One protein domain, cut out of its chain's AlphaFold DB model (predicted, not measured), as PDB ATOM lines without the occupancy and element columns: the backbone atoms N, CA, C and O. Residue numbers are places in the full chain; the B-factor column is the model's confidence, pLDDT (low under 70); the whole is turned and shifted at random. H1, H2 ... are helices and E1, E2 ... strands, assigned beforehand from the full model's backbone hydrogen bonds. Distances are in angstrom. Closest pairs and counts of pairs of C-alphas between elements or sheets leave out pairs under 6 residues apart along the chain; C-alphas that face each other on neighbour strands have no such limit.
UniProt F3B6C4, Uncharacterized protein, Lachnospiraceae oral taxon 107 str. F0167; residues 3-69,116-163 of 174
ATOM      1  N   GLU A   3     466.246 330.776 342.241       93.94
ATOM      2  CA  GLU A   3     464.786 330.894 342.353       93.94
ATOM      3  C   GLU A   3     464.402 332.131 343.172       93.94
ATOM      4  O   GLU A   3     463.563 332.939 342.772       93.94
ATOM      5  N   THR A   4     465.106 332.361 344.282       94.06
ATOM      6  CA  THR A   4     464.971 333.581 345.090       94.06
ATOM      7  C   THR A   4     465.288 334.836 344.274       94.06
ATOM      8  O   THR A   4     464.620 335.861 344.412       94.06
ATOM      9  N   LYS A   5     466.304 334.781 343.405       93.56
ATOM     10  CA  LYS A   5     466.689 335.910 342.550       93.56
ATOM     11  C   LYS A   5     465.615 336.222 341.507       93.56
ATOM     12  O   LYS A   5     465.286 337.394 341.318       93.56
ATOM     13  N   GLU A   6     465.035 335.202 340.880       92.88
ATOM     14  CA  GLU A   6     463.910 335.361 339.953       92.88
ATOM     15  C   GLU A   6     462.656 335.885 340.676       92.88
ATOM     16  O   GLU A   6     461.985 336.794 340.185       92.88
ATOM     17  N   TYR A   7     462.378 335.417 341.895       92.75
ATOM     18  CA  TYR A   7     461.313 335.974 342.733       92.75
ATOM     19  C   TYR A   7     461.528 337.466 343.034       92.75
ATOM     20  O   TYR A   7     460.614 338.278 342.868       92.75
ATOM     21  N   VAL A   8     462.745 337.857 343.427       92.56
ATOM     22  CA  VAL A   8     463.111 339.264 343.665       92.56
ATOM     23  C   VAL A   8     462.905 340.103 342.405       92.56
ATOM     24  O   VAL A   8     462.419 341.231 342.497       92.56
ATOM     25  N   LYS A   9     463.246 339.570 341.228       92.94
ATOM     26  CA  LYS A   9     463.030 340.254 339.949       92.94
ATOM     27  C   LYS A   9     461.551 340.591 339.752       92.94
ATOM     28  O   LYS A   9     461.215 341.766 339.609       92.94
ATOM     29  N   ARG A  10     460.676 339.585 339.859       91.50
ATOM     30  CA  ARG A  10     459.215 339.748 339.742       91.50
ATOM     31  C   ARG A  10     458.667 340.732 340.771       91.50
ATOM     32  O   ARG A  10     457.767 341.517 340.486       91.50
ATOM     33  N   LEU A  11     459.224 340.711 341.981       91.31
ATOM     34  CA  LEU A  11     458.835 341.626 343.044       91.31
ATOM     35  C   LEU A  11     459.146 343.087 342.690       91.31
ATOM     36  O   LEU A  11     458.301 343.959 342.895       91.31
ATOM     37  N   ILE A  12     460.337 343.361 342.153       91.62
ATOM     38  CA  ILE A  12     460.718 344.712 341.724       91.62
ATOM     39  C   ILE A  12     459.874 345.161 340.525       91.62
ATOM     40  O   ILE A  12     459.429 346.308 340.505       91.62
ATOM     41  N   GLU A  13     459.616 344.276 339.561       91.62
ATOM     42  CA  GLU A  13     458.749 344.564 338.410       91.62
ATOM     43  C   GLU A  13     457.349 345.000 338.862       91.62
ATOM     44  O   GLU A  13     456.884 346.064 338.452       91.62
ATOM     45  N   LYS A  14     456.733 344.264 339.798       89.12
ATOM     46  CA  LYS A  14     455.426 344.615 340.376       89.12
ATOM     47  C   LYS A  14     455.447 345.952 341.123       89.12
ATOM     48  O   LYS A  14     454.515 346.743 341.011       89.12
ATOM     49  N   ILE A  15     456.511 346.236 341.879       88.69
ATOM     50  CA  ILE A  15     456.666 347.536 342.554       88.69
ATOM     51  C   ILE A  15     456.692 348.668 341.517       88.69
ATOM     52  O   ILE A  15     455.998 349.669 341.681       88.69
ATOM     53  N   LEU A  16     457.473 348.516 340.445       89.62
ATOM     54  CA  LEU A  16     457.571 349.517 339.383       89.62
ATOM     55  C   LEU A  16     456.255 349.703 338.626       89.62
ATOM     56  O   LEU A  16     455.936 350.834 338.263       89.62
ATOM     57  N   GLU A  17     455.505 348.626 338.398       88.38
ATOM     58  CA  GLU A  17     454.177 348.676 337.787       88.38
ATOM     59  C   GLU A  17     453.210 349.515 338.626       88.38
ATOM     60  O   GLU A  17     452.642 350.468 338.097       88.38
ATOM     61  N   ASN A  18     453.132 349.274 339.940       84.94
ATOM     62  CA  ASN A  18     452.281 350.059 340.844       84.94
ATOM     63  C   ASN A  18     452.610 351.564 340.785       84.94
ATOM     64  O   ASN A  18     451.721 352.410 340.708       84.94
ATOM     65  N   TYR A  19     453.900 351.923 340.739       83.81
ATOM     66  CA  TYR A  19     454.330 353.323 340.592       83.81
ATOM     67  C   TYR A  19     454.063 353.925 339.201       83.81
ATOM     68  O   TYR A  19     454.183 355.146 339.034       83.81
ATOM     69  N   LYS A  20     453.779 353.108 338.183       80.94
ATOM     70  CA  LYS A  20     453.391 353.559 336.837       80.94
ATOM     71  C   LYS A  20     451.874 353.676 336.692       80.94
ATOM     72  O   LYS A  20     451.438 354.575 335.982       80.94
ATOM     73  N   SER A  21     451.108 352.796 337.334       74.75
ATOM     74  CA  SER A  21     449.645 352.738 337.237       74.75
ATOM     75  C   SER A  21     448.927 353.736 338.142       74.75
ATOM     76  O   SER A  21     447.831 354.178 337.811       74.75
ATOM     77  N   GLU A  22     449.510 354.078 339.288       70.31
ATOM     78  CA  GLU A  22     448.899 355.011 340.230       70.31
ATOM     79  C   GLU A  22     449.311 356.461 339.921       70.31
ATOM     80  O   GLU A  22     450.489 356.755 339.683       70.31
ATOM     81  N   ASP A  23     448.347 357.388 339.986       66.81
ATOM     82  CA  ASP A  23     448.561 358.836 339.840       66.81
ATOM     83  C   ASP A  23     449.177 359.417 341.132       66.81
ATOM     84  O   ASP A  23     448.612 360.245 341.848       66.81
ATOM     85  N   ILE A  24     450.338 358.874 341.509       68.75
ATOM     86  CA  ILE A  24     451.067 359.221 342.728       68.75
ATOM     87  C   ILE A  24     451.867 360.489 342.458       68.75
ATOM     88  O   ILE A  24     452.670 360.548 341.524       68.75
ATOM     89  N   PHE A  25     451.767 361.476 343.350       74.62
ATOM     90  CA  PHE A  25     452.705 362.594 343.369       74.62
ATOM     91  C   PHE A  25     454.137 362.090 343.641       74.62
ATOM     92  O   PHE A  25     454.522 361.780 344.774       74.62
ATOM     93  N   LYS A  26     454.951 361.986 342.585       77.75
ATOM     94  CA  LYS A  26     456.321 361.459 342.665       77.75
ATOM     95  C   LYS A  26     457.267 362.523 343.204       77.75
ATOM     96  O   LYS A  26     457.809 363.338 342.456       77.75
ATOM     97  N   THR A  27     457.515 362.473 344.508       84.69
ATOM     98  CA  THR A  27     458.611 363.228 345.126       84.69
ATOM     99  C   THR A  27     459.956 362.854 344.493       84.69
ATOM    100  O   THR A  27     460.132 361.762 343.945       84.69
ATOM    101  N   GLU A  28     460.950 363.732 344.614       85.81
ATOM    102  CA  GLU A  28     462.287 363.480 344.065       85.81
ATOM    103  C   GLU A  28     462.941 362.216 344.650       85.81
ATOM    104  O   GLU A  28     463.678 361.501 343.970       85.81
ATOM    105  N   LYS A  29     462.598 361.881 345.901       84.88
ATOM    106  CA  LYS A  29     463.003 360.633 346.556       84.88
ATOM    107  C   LYS A  29     462.418 359.403 345.852       84.88
ATOM    108  O   LYS A  29     463.153 358.453 345.601       84.88
ATOM    109  N   ILE A  30     461.132 359.439 345.490       85.75
ATOM    110  CA  ILE A  30     460.456 358.344 344.771       85.75
ATOM    111  C   ILE A  30     461.054 358.169 343.371       85.75
ATOM    112  O   ILE A  30     461.344 357.046 342.972       85.75
ATOM    113  N   LYS A  31     461.322 359.262 342.643       87.25
ATOM    114  CA  LYS A  31     461.955 359.183 341.314       87.25
ATOM    115  C   LYS A  31     463.342 358.540 341.369       87.25
ATOM    116  O   LYS A  31     463.638 357.657 340.569       87.25
ATOM    117  N   LYS A  32     464.178 358.935 342.341       88.69
ATOM    118  CA  LYS A  32     465.503 358.325 342.556       88.69
ATOM    119  C   LYS A  32     465.403 356.836 342.882       88.69
ATOM    120  O   LYS A  32     466.202 356.051 342.381       88.69
ATOM    121  N   MET A  33     464.424 356.451 343.697       89.25
ATOM    122  CA  MET A  33     464.166 355.053 344.030       89.25
ATOM    123  C   MET A  33     463.751 354.241 342.793       89.25
ATOM    124  O   MET A  33     464.331 353.186 342.555       89.25
ATOM    125  N   ILE A  34     462.818 354.747 341.977       89.44
ATOM    126  CA  ILE A  34     462.392 354.110 340.716       89.44
ATOM    127  C   ILE A  34     463.591 353.905 339.785       89.44
ATOM    128  O   ILE A  34     463.834 352.783 339.351       89.44
ATOM    129  N   LEU A  35     464.396 354.948 339.560       88.88
ATOM    130  CA  LEU A  35     465.585 354.864 338.708       88.88
ATOM    131  C   LEU A  35     466.591 353.818 339.220       88.88
ATOM    132  O   LEU A  35     467.196 353.090 338.434       88.88
ATOM    133  N   ASN A  36     466.773 353.724 340.542       89.06
ATOM    134  CA  ASN A  36     467.635 352.714 341.157       89.06
ATOM    135  C   ASN A  36     467.105 351.287 340.922       89.06
ATOM    136  O   ASN A  36     467.883 350.391 340.598       89.06
ATOM    137  N   LEU A  37     465.792 351.077 341.050       90.12
ATOM    138  CA  LEU A  37     465.147 349.787 340.792       90.12
ATOM    139  C   LEU A  37     465.238 349.384 339.313       90.12
ATOM    140  O   LEU A  37     465.632 348.259 339.015       90.12
ATOM    141  N   GLU A  38     464.957 350.307 338.389       90.12
ATOM    142  CA  GLU A  38     465.080 350.077 336.943       90.12
ATOM    143  C   GLU A  38     466.523 349.727 336.553       90.12
ATOM    144  O   GLU A  38     466.757 348.760 335.826       90.12
ATOM    145  N   LYS A  39     467.509 350.449 337.106       88.88
ATOM    146  CA  LYS A  39     468.930 350.153 336.886       88.88
ATOM    147  C   LYS A  39     469.306 348.749 337.366       88.88
ATOM    148  O   LYS A  39     470.089 348.079 336.698       88.88
ATOM    149  N   LYS A  40     468.769 348.304 338.507       87.44
ATOM    150  CA  LYS A  40     469.033 346.966 339.066       87.44
ATOM    151  C   LYS A  40     468.381 345.846 338.258       87.44
ATOM    152  O   LYS A  40     469.003 344.803 338.107       87.44
ATOM    153  N   LEU A  41     467.171 346.049 337.733       87.25
ATOM    154  CA  LEU A  41     466.527 345.080 336.837       87.25
ATOM    155  C   LEU A  41     467.282 344.932 335.512       87.25
ATOM    156  O   LEU A  41     467.411 343.827 334.995       87.25
ATOM    157  N   GLY A  42     467.784 346.044 334.969       78.44
ATOM    158  CA  GLY A  42     468.548 346.058 333.721       78.44
ATOM    159  C   GLY A  42     470.000 345.591 333.857       78.44
ATOM    160  O   GLY A  42     470.686 345.451 332.844       78.44
ATOM    161  N   SER A  43     470.497 345.362 335.077       78.62
ATOM    162  CA  SER A  43     471.870 344.924 335.316       78.62
ATOM    163  C   SER A  43     471.937 343.437 335.668       78.62
ATOM    164  O   SER A  43     471.025 342.850 336.243       78.62
ATOM    165  N   LYS A  44     473.083 342.806 335.388       75.19
ATOM    166  CA  LYS A  44     473.380 341.446 335.876       75.19
ATOM    167  C   LYS A  44     473.576 341.385 337.401       75.19
ATOM    168  O   LYS A  44     473.799 340.305 337.940       75.19
ATOM    169  N   GLU A  45     473.500 342.525 338.091       78.06
ATOM    170  CA  GLU A  45     473.808 342.678 339.516       78.06
ATOM    171  C   GLU A  45     472.607 342.413 340.431       78.06
ATOM    172  O   GLU A  45     472.690 342.685 341.628       78.06
ATOM    173  N   LEU A  46     471.483 341.914 339.904       87.75
ATOM    174  CA  LEU A  46     470.350 341.547 340.745       87.75
ATOM    175  C   LEU A  46     470.768 340.476 341.766       87.75
ATOM    176  O   LEU A  46     471.357 339.450 341.412       87.75
ATOM    177  N   LYS A  47     470.458 340.739 343.036       91.25
ATOM    178  CA  LYS A  47     470.863 339.938 344.191       91.25
ATOM    179  C   LYS A  47     469.657 339.229 344.788       91.25
ATOM    180  O   LYS A  47     468.630 339.869 345.011       91.25
ATOM    181  N   ALA A  48     469.800 337.942 345.093       92.56
ATOM    182  CA  ALA A  48     468.791 337.194 345.843       92.56
ATOM    183  C   ALA A  48     468.584 337.805 347.239       92.56
ATOM    184  O   ALA A  48     467.475 337.845 347.759       92.56
ATOM    185  N   GLU A  49     469.647 338.380 347.802       92.00
ATOM    186  CA  GLU A  49     469.698 339.011 349.117       92.00
ATOM    187  C   GLU A  49     468.735 340.194 349.262       92.00
ATOM    188  O   GLU A  49     468.400 340.579 350.379       92.00
ATOM    189  N   TYR A  50     468.226 340.752 348.160       92.62
ATOM    190  CA  TYR A  50     467.177 341.770 348.227       92.62
ATOM    191  C   TYR A  50     465.850 341.236 348.780       92.62
ATOM    192  O   TYR A  50     465.005 342.042 349.163       92.62
ATOM    193  N   ILE A  51     465.690 339.913 348.925       92.19
ATOM    194  CA  ILE A  51     464.592 339.307 349.691       92.19
ATOM    195  C   ILE A  51     464.619 339.708 351.181       92.19
ATOM    196  O   ILE A  51     463.572 339.776 351.825       92.19
ATOM    197  N   PHE A  52     465.796 340.044 351.727       92.06
ATOM    198  CA  PHE A  52     465.960 340.581 353.085       92.06
ATOM    199  C   PHE A  52     465.716 342.096 353.156       92.06
ATOM    200  O   PHE A  52     465.731 342.683 354.235       92.06
ATOM    201  N   GLY A  53     465.470 342.736 352.012       91.38
ATOM    202  CA  GLY A  53     465.242 344.166 351.892       91.38
ATOM    203  C   GLY A  53     466.276 344.864 351.014       91.38
ATOM    204  O   GLY A  53     467.363 344.364 350.725       91.38
ATOM    205  N   MET A  54     465.913 346.070 350.586       88.88
ATOM    206  CA  MET A  54     466.779 346.962 349.829       88.88
ATOM    207  C   MET A  54     466.723 348.347 350.456       88.88
ATOM    208  O   MET A  54     465.642 348.886 350.703       88.88
ATOM    209  N   GLU A  55     467.893 348.928 350.705       84.25
ATOM    210  CA  GLU A  55     467.987 350.263 351.281       84.25
ATOM    211  C   GLU A  55     467.209 351.282 350.436       84.25
ATOM    212  O   GLU A  55     467.328 351.337 349.210       84.25
ATOM    213  N   GLY A  56     466.386 352.088 351.109       81.06
ATOM    214  CA  GLY A  56     465.580 353.124 350.471       81.06
ATOM    215  C   GLY A  56     464.319 352.628 349.759       81.06
ATOM    216  O   GLY A  56     463.608 353.465 349.204       81.06
ATOM    217  N   VAL A  57     464.010 351.325 349.797       82.50
ATOM    218  CA  VAL A  57     462.797 350.759 349.192       82.50
ATOM    219  C   VAL A  57     461.942 350.078 350.257       82.50
ATOM    220  O   VAL A  57     462.220 348.969 350.716       82.50
ATOM    221  N   ASN A  58     460.864 350.752 350.645       73.00
ATOM    222  CA  ASN A  58     459.904 350.200 351.592       73.00
ATOM    223  C   ASN A  58     459.146 349.023 350.964       73.00
ATOM    224  O   ASN A  58     458.854 349.018 349.770       73.00
ATOM    225  N   GLY A  59     458.811 348.026 351.783       71.25
ATOM    226  CA  GLY A  59     458.042 346.861 351.343       71.25
ATOM    227  C   GLY A  59     458.845 345.803 350.581       71.25
ATOM    228  O   GLY A  59     458.257 344.805 350.192       71.25
ATOM    229  N   LEU A  60     460.159 345.967 350.389       82.38
ATOM    230  CA  LEU A  60     461.018 344.911 349.845       82.38
ATOM    231  C   LEU A  60     461.429 343.792 350.826       82.38
ATOM    232  O   LEU A  60     461.626 342.686 350.331       82.38
ATOM    233  N   PRO A  61     461.549 343.980 352.163       88.25
ATOM    234  CA  PRO A  61     461.856 342.841 353.025       88.25
ATOM    235  C   PRO A  61     460.688 341.849 353.006       88.25
ATOM    236  O   PRO A  61     459.545 342.210 353.300       88.25
ATOM    237  N   ARG A  62     460.982 340.607 352.617       92.75
ATOM    238  CA  ARG A  62     460.030 339.489 352.573       92.75
ATOM    239  C   ARG A  62     460.366 338.389 353.567       92.75
ATOM    240  O   ARG A  62     459.483 337.600 353.877       92.75
ATOM    241  N   ILE A  63     461.593 338.360 354.083       93.50
ATOM    242  CA  ILE A  63     461.997 337.463 355.166       93.50
ATOM    243  C   ILE A  63     462.059 338.233 356.479       93.50
ATOM    244  O   ILE A  63     462.700 339.280 356.568       93.50
ATOM    245  N   PHE A  64     461.411 337.683 357.501       92.31
ATOM    246  CA  PHE A  64     461.389 338.220 358.853       92.31
ATOM    247  C   PHE A  64     461.840 337.140 359.827       92.31
ATOM    248  O   PHE A  64     461.176 336.117 359.970       92.31
ATOM    249  N   CYS A  65     462.955 337.376 360.508       93.75
ATOM    250  CA  CYS A  65     463.450 336.492 361.555       93.75
ATOM    251  C   CYS A  65     462.989 337.024 362.913       93.75
ATOM    252  O   CYS A  65     463.169 338.210 363.199       93.75
ATOM    253  N   SER A  66     462.407 336.167 363.749       94.12
ATOM    254  CA  SER A  66     462.226 336.496 365.160       94.12
ATOM    255  C   SER A  66     463.571 336.517 365.882       94.12
ATOM    256  O   SER A  66     464.556 335.936 365.420       94.12
ATOM    257  N   ASP A  67     463.589 337.111 367.071       95.06
ATOM    258  CA  ASP A  67     464.646 336.802 368.027       95.06
ATOM    259  C   ASP A  67     464.567 335.311 368.361       95.06
ATOM    260  O   ASP A  67     463.495 334.812 368.717       95.06
ATOM    261  N   PHE A  68     465.695 334.613 368.246       94.00
ATOM    262  CA  PHE A  68     465.812 333.230 368.684       94.00
ATOM    263  C   PHE A  68     465.985 333.219 370.207       94.00
ATOM    264  O   PHE A  68     466.864 333.896 370.751       94.00
ATOM    265  N   ARG A  69     465.111 332.502 370.910       92.56
ATOM    266  CA  ARG A  69     465.042 332.442 372.374       92.56
ATOM    267  C   ARG A  69     465.597 331.114 372.857       92.56
ATOM    268  O   ARG A  69     465.444 330.107 372.184       92.56
ATOM    269  N   ILE A 116     461.534 331.744 364.688       94.50
ATOM    270  CA  ILE A 116     460.717 331.609 363.487       94.50
ATOM    271  C   ILE A 116     461.286 332.509 362.398       94.50
ATOM    272  O   ILE A 116     461.454 333.715 362.591       94.50
ATOM    273  N   ILE A 117     461.514 331.923 361.226       93.88
ATOM    274  CA  ILE A 117     461.769 332.651 359.987       93.88
ATOM    275  C   ILE A 117     460.468 332.650 359.191       93.88
ATOM    276  O   ILE A 117     459.966 331.601 358.802       93.88
ATOM    277  N   ARG A 118     459.893 333.833 358.974       92.69
ATOM    278  CA  ARG A 118     458.653 334.011 358.215       92.69
ATOM    279  C   ARG A 118     458.962 334.549 356.834       92.69
ATOM    280  O   ARG A 118     459.656 335.558 356.710       92.69
ATOM    281  N   PHE A 119     458.381 333.922 355.822       91.44
ATOM    282  CA  PHE A 119     458.325 334.462 354.475       91.44
ATOM    283  C   PHE A 119     456.956 335.098 354.232       91.44
ATOM    284  O   PHE A 119     455.926 334.498 354.525       91.44
ATOM    285  N   TYR A 120     456.945 336.332 353.733       88.25
ATOM    286  CA  TYR A 120     455.731 337.022 353.314       88.25
ATOM    287  C   TYR A 120     455.712 337.157 351.796       88.25
ATOM    288  O   TYR A 120     456.521 337.891 351.219       88.25
ATOM    289  N   ASN A 121     454.753 336.498 351.158       87.94
ATOM    290  CA  ASN A 121     454.533 336.580 349.726       87.94
ATOM    291  C   ASN A 121     453.427 337.613 349.406       87.94
ATOM    292  O   ASN A 121     452.273 337.418 349.782       87.94
ATOM    293  N   PRO A 122     453.736 338.733 348.723       83.50
ATOM    294  CA  PRO A 122     452.766 339.782 348.397       83.50
ATOM    295  C   PRO A 122     451.964 339.494 347.113       83.50
ATOM    296  O   PRO A 122     451.215 340.359 346.637       83.50
ATOM    297  N   PHE A 123     452.191 338.356 346.457       81.81
ATOM    298  CA  PHE A 123     451.397 337.956 345.306       81.81
ATOM    299  C   PHE A 123     450.073 337.371 345.818       81.81
ATOM    300  O   PHE A 123     450.031 336.251 346.310       81.81
ATOM    301  N   PHE A 124     448.992 338.152 345.724       68.25
ATOM    302  CA  PHE A 124     447.626 337.681 345.970       68.25
ATOM    303  C   PHE A 124     447.217 336.740 344.834       68.25
ATOM    304  O   PHE A 124     446.667 337.178 343.825       68.25
ATOM    305  N   ILE A 125     447.571 335.466 344.968       76.19
ATOM    306  CA  ILE A 125     447.191 334.408 344.037       76.19
ATOM    307  C   ILE A 125     446.093 333.596 344.721       76.19
ATOM    308  O   ILE A 125     446.289 333.084 345.813       76.19
ATOM    309  N   GLU A 126     444.925 333.482 344.096       78.12
ATOM    310  CA  GLU A 126     443.779 332.760 344.676       78.12
ATOM    311  C   GLU A 126     443.946 331.227 344.630       78.12
ATOM    312  O   GLU A 126     443.123 330.487 345.161       78.12
ATOM    313  N   ASN A 127     445.016 330.745 343.995       85.06
ATOM    314  CA  ASN A 127     445.320 329.334 343.808       85.06
ATOM    315  C   ASN A 127     446.493 328.898 344.705       85.06
ATOM    316  O   ASN A 127     447.634 329.322 344.508       85.06
ATOM    317  N   GLU A 128     446.207 328.005 345.655       84.12
ATOM    318  CA  GLU A 128     447.182 327.462 346.606       84.12
ATOM    319  C   GLU A 128     448.340 326.711 345.922       84.12
ATOM    320  O   GLU A 128     449.485 326.810 346.365       84.12
ATOM    321  N   ASP A 129     448.084 326.012 344.812       86.31
ATOM    322  CA  ASP A 129     449.125 325.294 344.068       86.31
ATOM    323  C   ASP A 129     450.110 326.263 343.402       86.31
ATOM    324  O   ASP A 129     451.314 326.009 343.362       86.31
ATOM    325  N   GLU A 130     449.622 327.398 342.901       84.06
ATOM    326  CA  GLU A 130     450.467 328.442 342.309       84.06
ATOM    327  C   GLU A 130     451.290 329.181 343.374       84.06
ATOM    328  O   GLU A 130     452.457 329.493 343.134       84.06
ATOM    329  N   ILE A 131     450.733 329.398 344.573       86.00
ATOM    330  CA  ILE A 131     451.501 329.904 345.721       86.00
ATOM    331  C   ILE A 131     452.634 328.927 346.052       86.00
ATOM    332  O   ILE A 131     453.799 329.327 346.080       86.00
ATOM    333  N   LYS A 132     452.327 327.633 346.222       87.69
ATOM    334  CA  LYS A 132     453.328 326.604 346.553       87.69
ATOM    335  C   LYS A 132     454.446 326.509 345.516       87.69
ATOM    336  O   LYS A 132     455.598 326.319 345.896       87.69
ATOM    337  N   LYS A 133     454.144 326.692 344.225       89.62
ATOM    338  CA  LYS A 133     455.161 326.734 343.156       89.62
ATOM    339  C   LYS A 133     456.171 327.871 343.323       89.62
ATOM    340  O   LYS A 133     457.293 327.731 342.849       89.62
ATOM    341  N   ILE A 134     455.794 328.975 343.968       89.06
ATOM    342  CA  ILE A 134     456.696 330.101 344.256       89.06
ATOM    343  C   ILE A 134     457.399 329.900 345.600       89.06
ATOM    344  O   ILE A 134     458.602 330.122 345.703       89.06
ATOM    345  N   GLU A 135     456.659 329.502 346.631       91.88
ATOM    346  CA  GLU A 135     457.175 329.463 348.002       91.88
ATOM    347  C   GLU A 135     458.111 328.277 348.245       91.88
ATOM    348  O   GLU A 135     459.171 328.465 348.841       91.88
ATOM    349  N   ALA A 136     457.786 327.083 347.737       93.12
ATOM    350  CA  ALA A 136     458.568 325.876 348.011       93.12
ATOM    351  C   ALA A 136     460.022 325.946 347.495       93.12
ATOM    352  O   ALA A 136     460.930 325.543 348.228       93.12
ATOM    353  N   PRO A 137     460.311 326.480 346.287       94.25
ATOM    354  CA  PRO A 137     461.692 326.668 345.849       94.25
ATOM    355  C   PRO A 137     462.472 327.655 346.728       94.25
ATOM    356  O   PRO A 137     463.629 327.400 347.051       94.25
ATOM    357  N   ILE A 138     461.836 328.751 347.158       93.94
ATOM    358  CA  ILE A 138     462.461 329.758 348.029       93.94
ATOM    359  C   ILE A 138     462.737 329.165 349.414       93.94
ATOM    360  O   ILE A 138     463.837 329.321 349.942       93.94
ATOM    361  N   GLU A 139     461.766 328.451 349.987       93.81
ATOM    362  CA  GLU A 139     461.924 327.745 351.260       93.81
ATOM    363  C   GLU A 139     463.093 326.763 351.192       93.81
ATOM    364  O   GLU A 139     463.950 326.764 352.075       93.81
ATOM    365  N   LYS A 140     463.171 325.970 350.117       94.88
ATOM    366  CA  LYS A 140     464.269 325.028 349.904       94.88
ATOM    367  C   LYS A 140     465.620 325.738 349.853       94.88
ATOM    368  O   LYS A 140     466.529 325.343 350.572       94.88
ATOM    369  N   GLU A 141     465.755 326.797 349.055       95.94
ATOM    370  CA  GLU A 141     467.014 327.543 348.955       95.94
ATOM    371  C   GLU A 141     467.440 328.168 350.292       95.94
ATOM    372  O   GLU A 141     468.631 328.195 350.606       95.94
ATOM    373  N   LEU A 142     466.483 328.646 351.094       93.75
ATOM    374  CA  LEU A 142     466.747 329.168 352.436       93.75
ATOM    375  C   LEU A 142     467.161 328.060 353.409       93.75
ATOM    376  O   LEU A 142     468.147 328.230 354.124       93.75
ATOM    377  N   LYS A 143     466.449 326.926 353.423       94.62
ATOM    378  CA  LYS A 143     466.796 325.758 354.246       94.62
ATOM    379  C   LYS A 143     468.186 325.238 353.898       94.62
ATOM    380  O   LYS A 143     468.986 325.014 354.802       94.62
ATOM    381  N   ASP A 144     468.501 325.111 352.613       94.75
ATOM    382  CA  ASP A 144     469.813 324.660 352.149       94.75
ATOM    383  C   ASP A 144     470.917 325.634 352.589       94.75
ATOM    384  O   ASP A 144     471.917 325.201 353.158       94.75
ATOM    385  N   ALA A 145     470.713 326.950 352.436       93.88
ATOM    386  CA  ALA A 145     471.672 327.959 352.897       93.88
ATOM    387  C   ALA A 145     471.890 327.931 354.421       93.88
ATOM    388  O   ALA A 145     473.008 328.116 354.897       93.88
ATOM    389  N   LEU A 146     470.834 327.689 355.199       94.69
ATOM    390  CA  LEU A 146     470.912 327.571 356.655       94.69
ATOM    391  C   LEU A 146     471.588 326.263 357.096       94.69
ATOM    392  O   LEU A 146     472.377 326.272 358.038       94.69
ATOM    393  N   ARG A 147     471.358 325.151 356.391       95.56
ATOM    394  CA  ARG A 147     472.035 323.871 356.665       95.56
ATOM    395  C   ARG A 147     473.542 323.936 356.436       95.56
ATOM    396  O   ARG A 147     474.257 323.149 357.046       95.56
ATOM    397  N   MET A 148     474.050 324.896 355.659       95.31
ATOM    398  CA  MET A 148     475.499 325.101 355.500       95.31
ATOM    399  C   MET A 148     476.206 325.381 356.838       95.31
ATOM    400  O   MET A 148     477.385 325.066 356.986       95.31
ATOM    401  N   PHE A 149     475.510 325.915 357.852       95.12
ATOM    402  CA  PHE A 149     476.083 326.039 359.198       95.12
ATOM    403  C   PHE A 149     476.482 324.680 359.802       95.12
ATOM    404  O   PHE A 149     477.477 324.608 360.522       95.12
ATOM    405  N   ASN A 150     475.789 323.594 359.445       95.19
ATOM    406  CA  ASN A 150     476.054 322.248 359.962       95.19
ATOM    407  C   ASN A 150     477.371 321.649 359.441       95.19
ATOM    408  O   ASN A 150     477.867 320.681 360.015       95.19
ATOM    409  N   GLU A 151     477.967 322.229 358.397       92.19
ATOM    410  CA  GLU A 151     479.263 321.807 357.850       92.19
ATOM    411  C   GLU A 151     480.451 322.259 358.722       92.19
ATOM    412  O   GLU A 151     481.583 321.832 358.501       92.19
ATOM    413  N   GLY A 152     480.223 323.139 359.706       86.38
ATOM    414  CA  GLY A 152     481.262 323.660 360.606       86.38
ATOM    415  C   GLY A 152     482.163 324.743 359.993       86.38
ATOM    416  O   GLY A 152     483.101 325.221 360.635       86.38
ATOM    417  N   ILE A 153     481.895 325.145 358.746       87.31
ATOM    418  CA  ILE A 153     482.637 326.201 358.038       87.31
ATOM    419  C   ILE A 153     482.109 327.588 358.429       87.31
ATOM    420  O   ILE A 153     482.876 328.546 358.568       87.31
ATOM    421  N   TYR A 154     480.796 327.702 358.621       90.44
ATOM    422  CA  TYR A 154     480.117 328.959 358.917       90.44
ATOM    423  C   TYR A 154     479.850 329.111 360.414       90.44
ATOM    424  O   TYR A 154     479.733 328.143 361.156       90.44
ATOM    425  N   GLY A 155     479.732 330.358 360.864       91.69
ATOM    426  CA  GLY A 155     479.413 330.660 362.253       91.69
ATOM    427  C   GLY A 155     478.828 332.055 362.425       91.69
ATOM    428  O   GLY A 155     478.974 332.926 361.556       91.69
ATOM    429  N   ILE A 156     478.176 332.269 363.562       93.06
ATOM    430  CA  ILE A 156     477.527 333.525 363.942       93.06
ATOM    431  C   ILE A 156     478.381 334.335 364.922       93.06
ATOM    432  O   ILE A 156     479.138 333.799 365.726       93.06
ATOM    433  N   GLY A 157     478.263 335.660 364.864       91.31
ATOM    434  CA  GLY A 157     478.976 336.556 365.773       91.31
ATOM    435  C   GLY A 157     480.482 336.679 365.505       91.31
ATOM    436  O   GLY A 157     480.960 336.545 364.373       91.31
ATOM    437  N   ASN A 158     481.218 337.019 366.564       87.50
ATOM    438  CA  ASN A 158     482.627 337.406 366.512       87.50
ATOM    439  C   ASN A 158     483.580 336.236 366.788       87.50
ATOM    440  O   ASN A 158     483.186 335.182 367.271       87.50
ATOM    441  N   SER A 159     484.868 336.451 366.500       85.94
ATOM    442  CA  SER A 159     485.956 335.514 366.833       85.94
ATOM    443  C   SER A 159     485.819 334.113 366.216       85.94
ATOM    444  O   SER A 159     486.400 333.152 366.717       85.94
ATOM    445  N   LYS A 160     485.124 334.012 365.079       87.19
ATOM    446  CA  LYS A 160     484.871 332.761 364.345       87.19
ATOM    447  C   LYS A 160     486.142 332.020 363.937       87.19
ATOM    448  O   LYS A 160     486.228 330.809 364.094       87.19
ATOM    449  N   SER A 161     487.178 332.758 363.538       83.75
ATOM    450  CA  SER A 161     488.504 332.199 363.227       83.75
ATOM    451  C   SER A 161     489.201 331.533 364.419       83.75
ATOM    452  O   SER A 161     490.182 330.825 364.233       83.75
ATOM    453  N   ARG A 162     488.711 331.758 365.644       82.56
ATOM    454  CA  ARG A 162     489.209 331.142 366.882       82.56
ATOM    455  C   ARG A 162     488.288 330.027 367.393       82.56
ATOM    456  O   ARG A 162     488.427 329.623 368.541       82.56
ATOM    457  N   GLY A 163     487.344 329.565 366.568       85.38
ATOM    458  CA  GLY A 163     486.436 328.459 366.881       85.38
ATOM    459  C   GLY A 163     485.116 328.854 367.553       85.38
ATOM    460  O   GLY A 163     484.344 327.975 367.918       85.38
TER     461      GLY A 163
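AT A GLANCE: This is residues 3 to 69 and 116 to 163 of the 174 residues of an uncharacterized protein of Lachnospiraceae oral taxon 107 str. F0167 (UniProt F3B6C4). Two long helices make a loose, slanted Y: H1 branches off H4 part way along it, and H2 folds back along H1 as a helical hairpin. The short H3 packs on the start of H1, at residues 4 to 8, and a small two-strand antiparallel ribbon, E1 - E2, lies beyond H3 with E1 next to it, while residues 124 to 130 stick out. The printed part has 115 residues, with four named helices and two named strands in the order H1 H2 H3 E1 E2 H4, mostly helix. It is loose, with a radius of gyration of the C-alphas of 17.1 A and spans of 54 by 37 by 31 A.

HOW THE PARTS SIT: E1, residues 63 to 65, and E2, residues 117 to 119, are antiparallel neighbours at 160 degrees, with N 64 and O 118 2.9 A apart, within hydrogen-bond range. The closest C-alphas of E1 and H3, residues 48 to 52, are those of Ile 63 and Phe 52, 5.5 A apart. The hub is H1, residues 3 to 21. With residues 4 to 8 alone it touches H3, closest at the C-alphas of Lys 5 and Ala 48, 4.1 A. With residues 9 to 16 alone it touches H2, residues 28 to 41, closest at the C-alphas of Lys 9 and Leu 41, 6.7 A; the tilt is only just steep, 38 degrees, opposite ways. With residues 3 to 7 alone it touches residues 134 to 141 of H4, residues 128 to 151, closest at the C-alphas of Thr 4 and Ile 138, 5.4 A, at a steep tilt of 49 degrees, opposite ways. E2 and H4 are near each other, with 5 pairs of C-alphas within 10 A; H2 and H4 are apart. Every O i to N i+4 pair is within hydrogen-bond range in H1 and H2, against 15 of 20 in H4 and 0 of 1 in H3, where 2 of 2 O i to N i+3 pairs are.

IN THESE COORDINATES: H4 is 34.5 A long, with a kink of 33 degrees near residue 135, and ends at C-alpha 151 (479.263, 321.807, 357.850). H1, 27.1 A, begins at C-alpha 3 (464.786, 330.894, 342.353); H2 measures 20.2 A.

THE WHOLE: The C-alphas of Asp 23 and Arg 162, the two farthest apart, are 56.1 A apart. Residues 70 to 115 are not printed, and C-alphas 69 and 116 are 9.9 A apart across this cut. Of the links printed whole, none is long. Residues 23, 24 and 124 have pLDDT under 70.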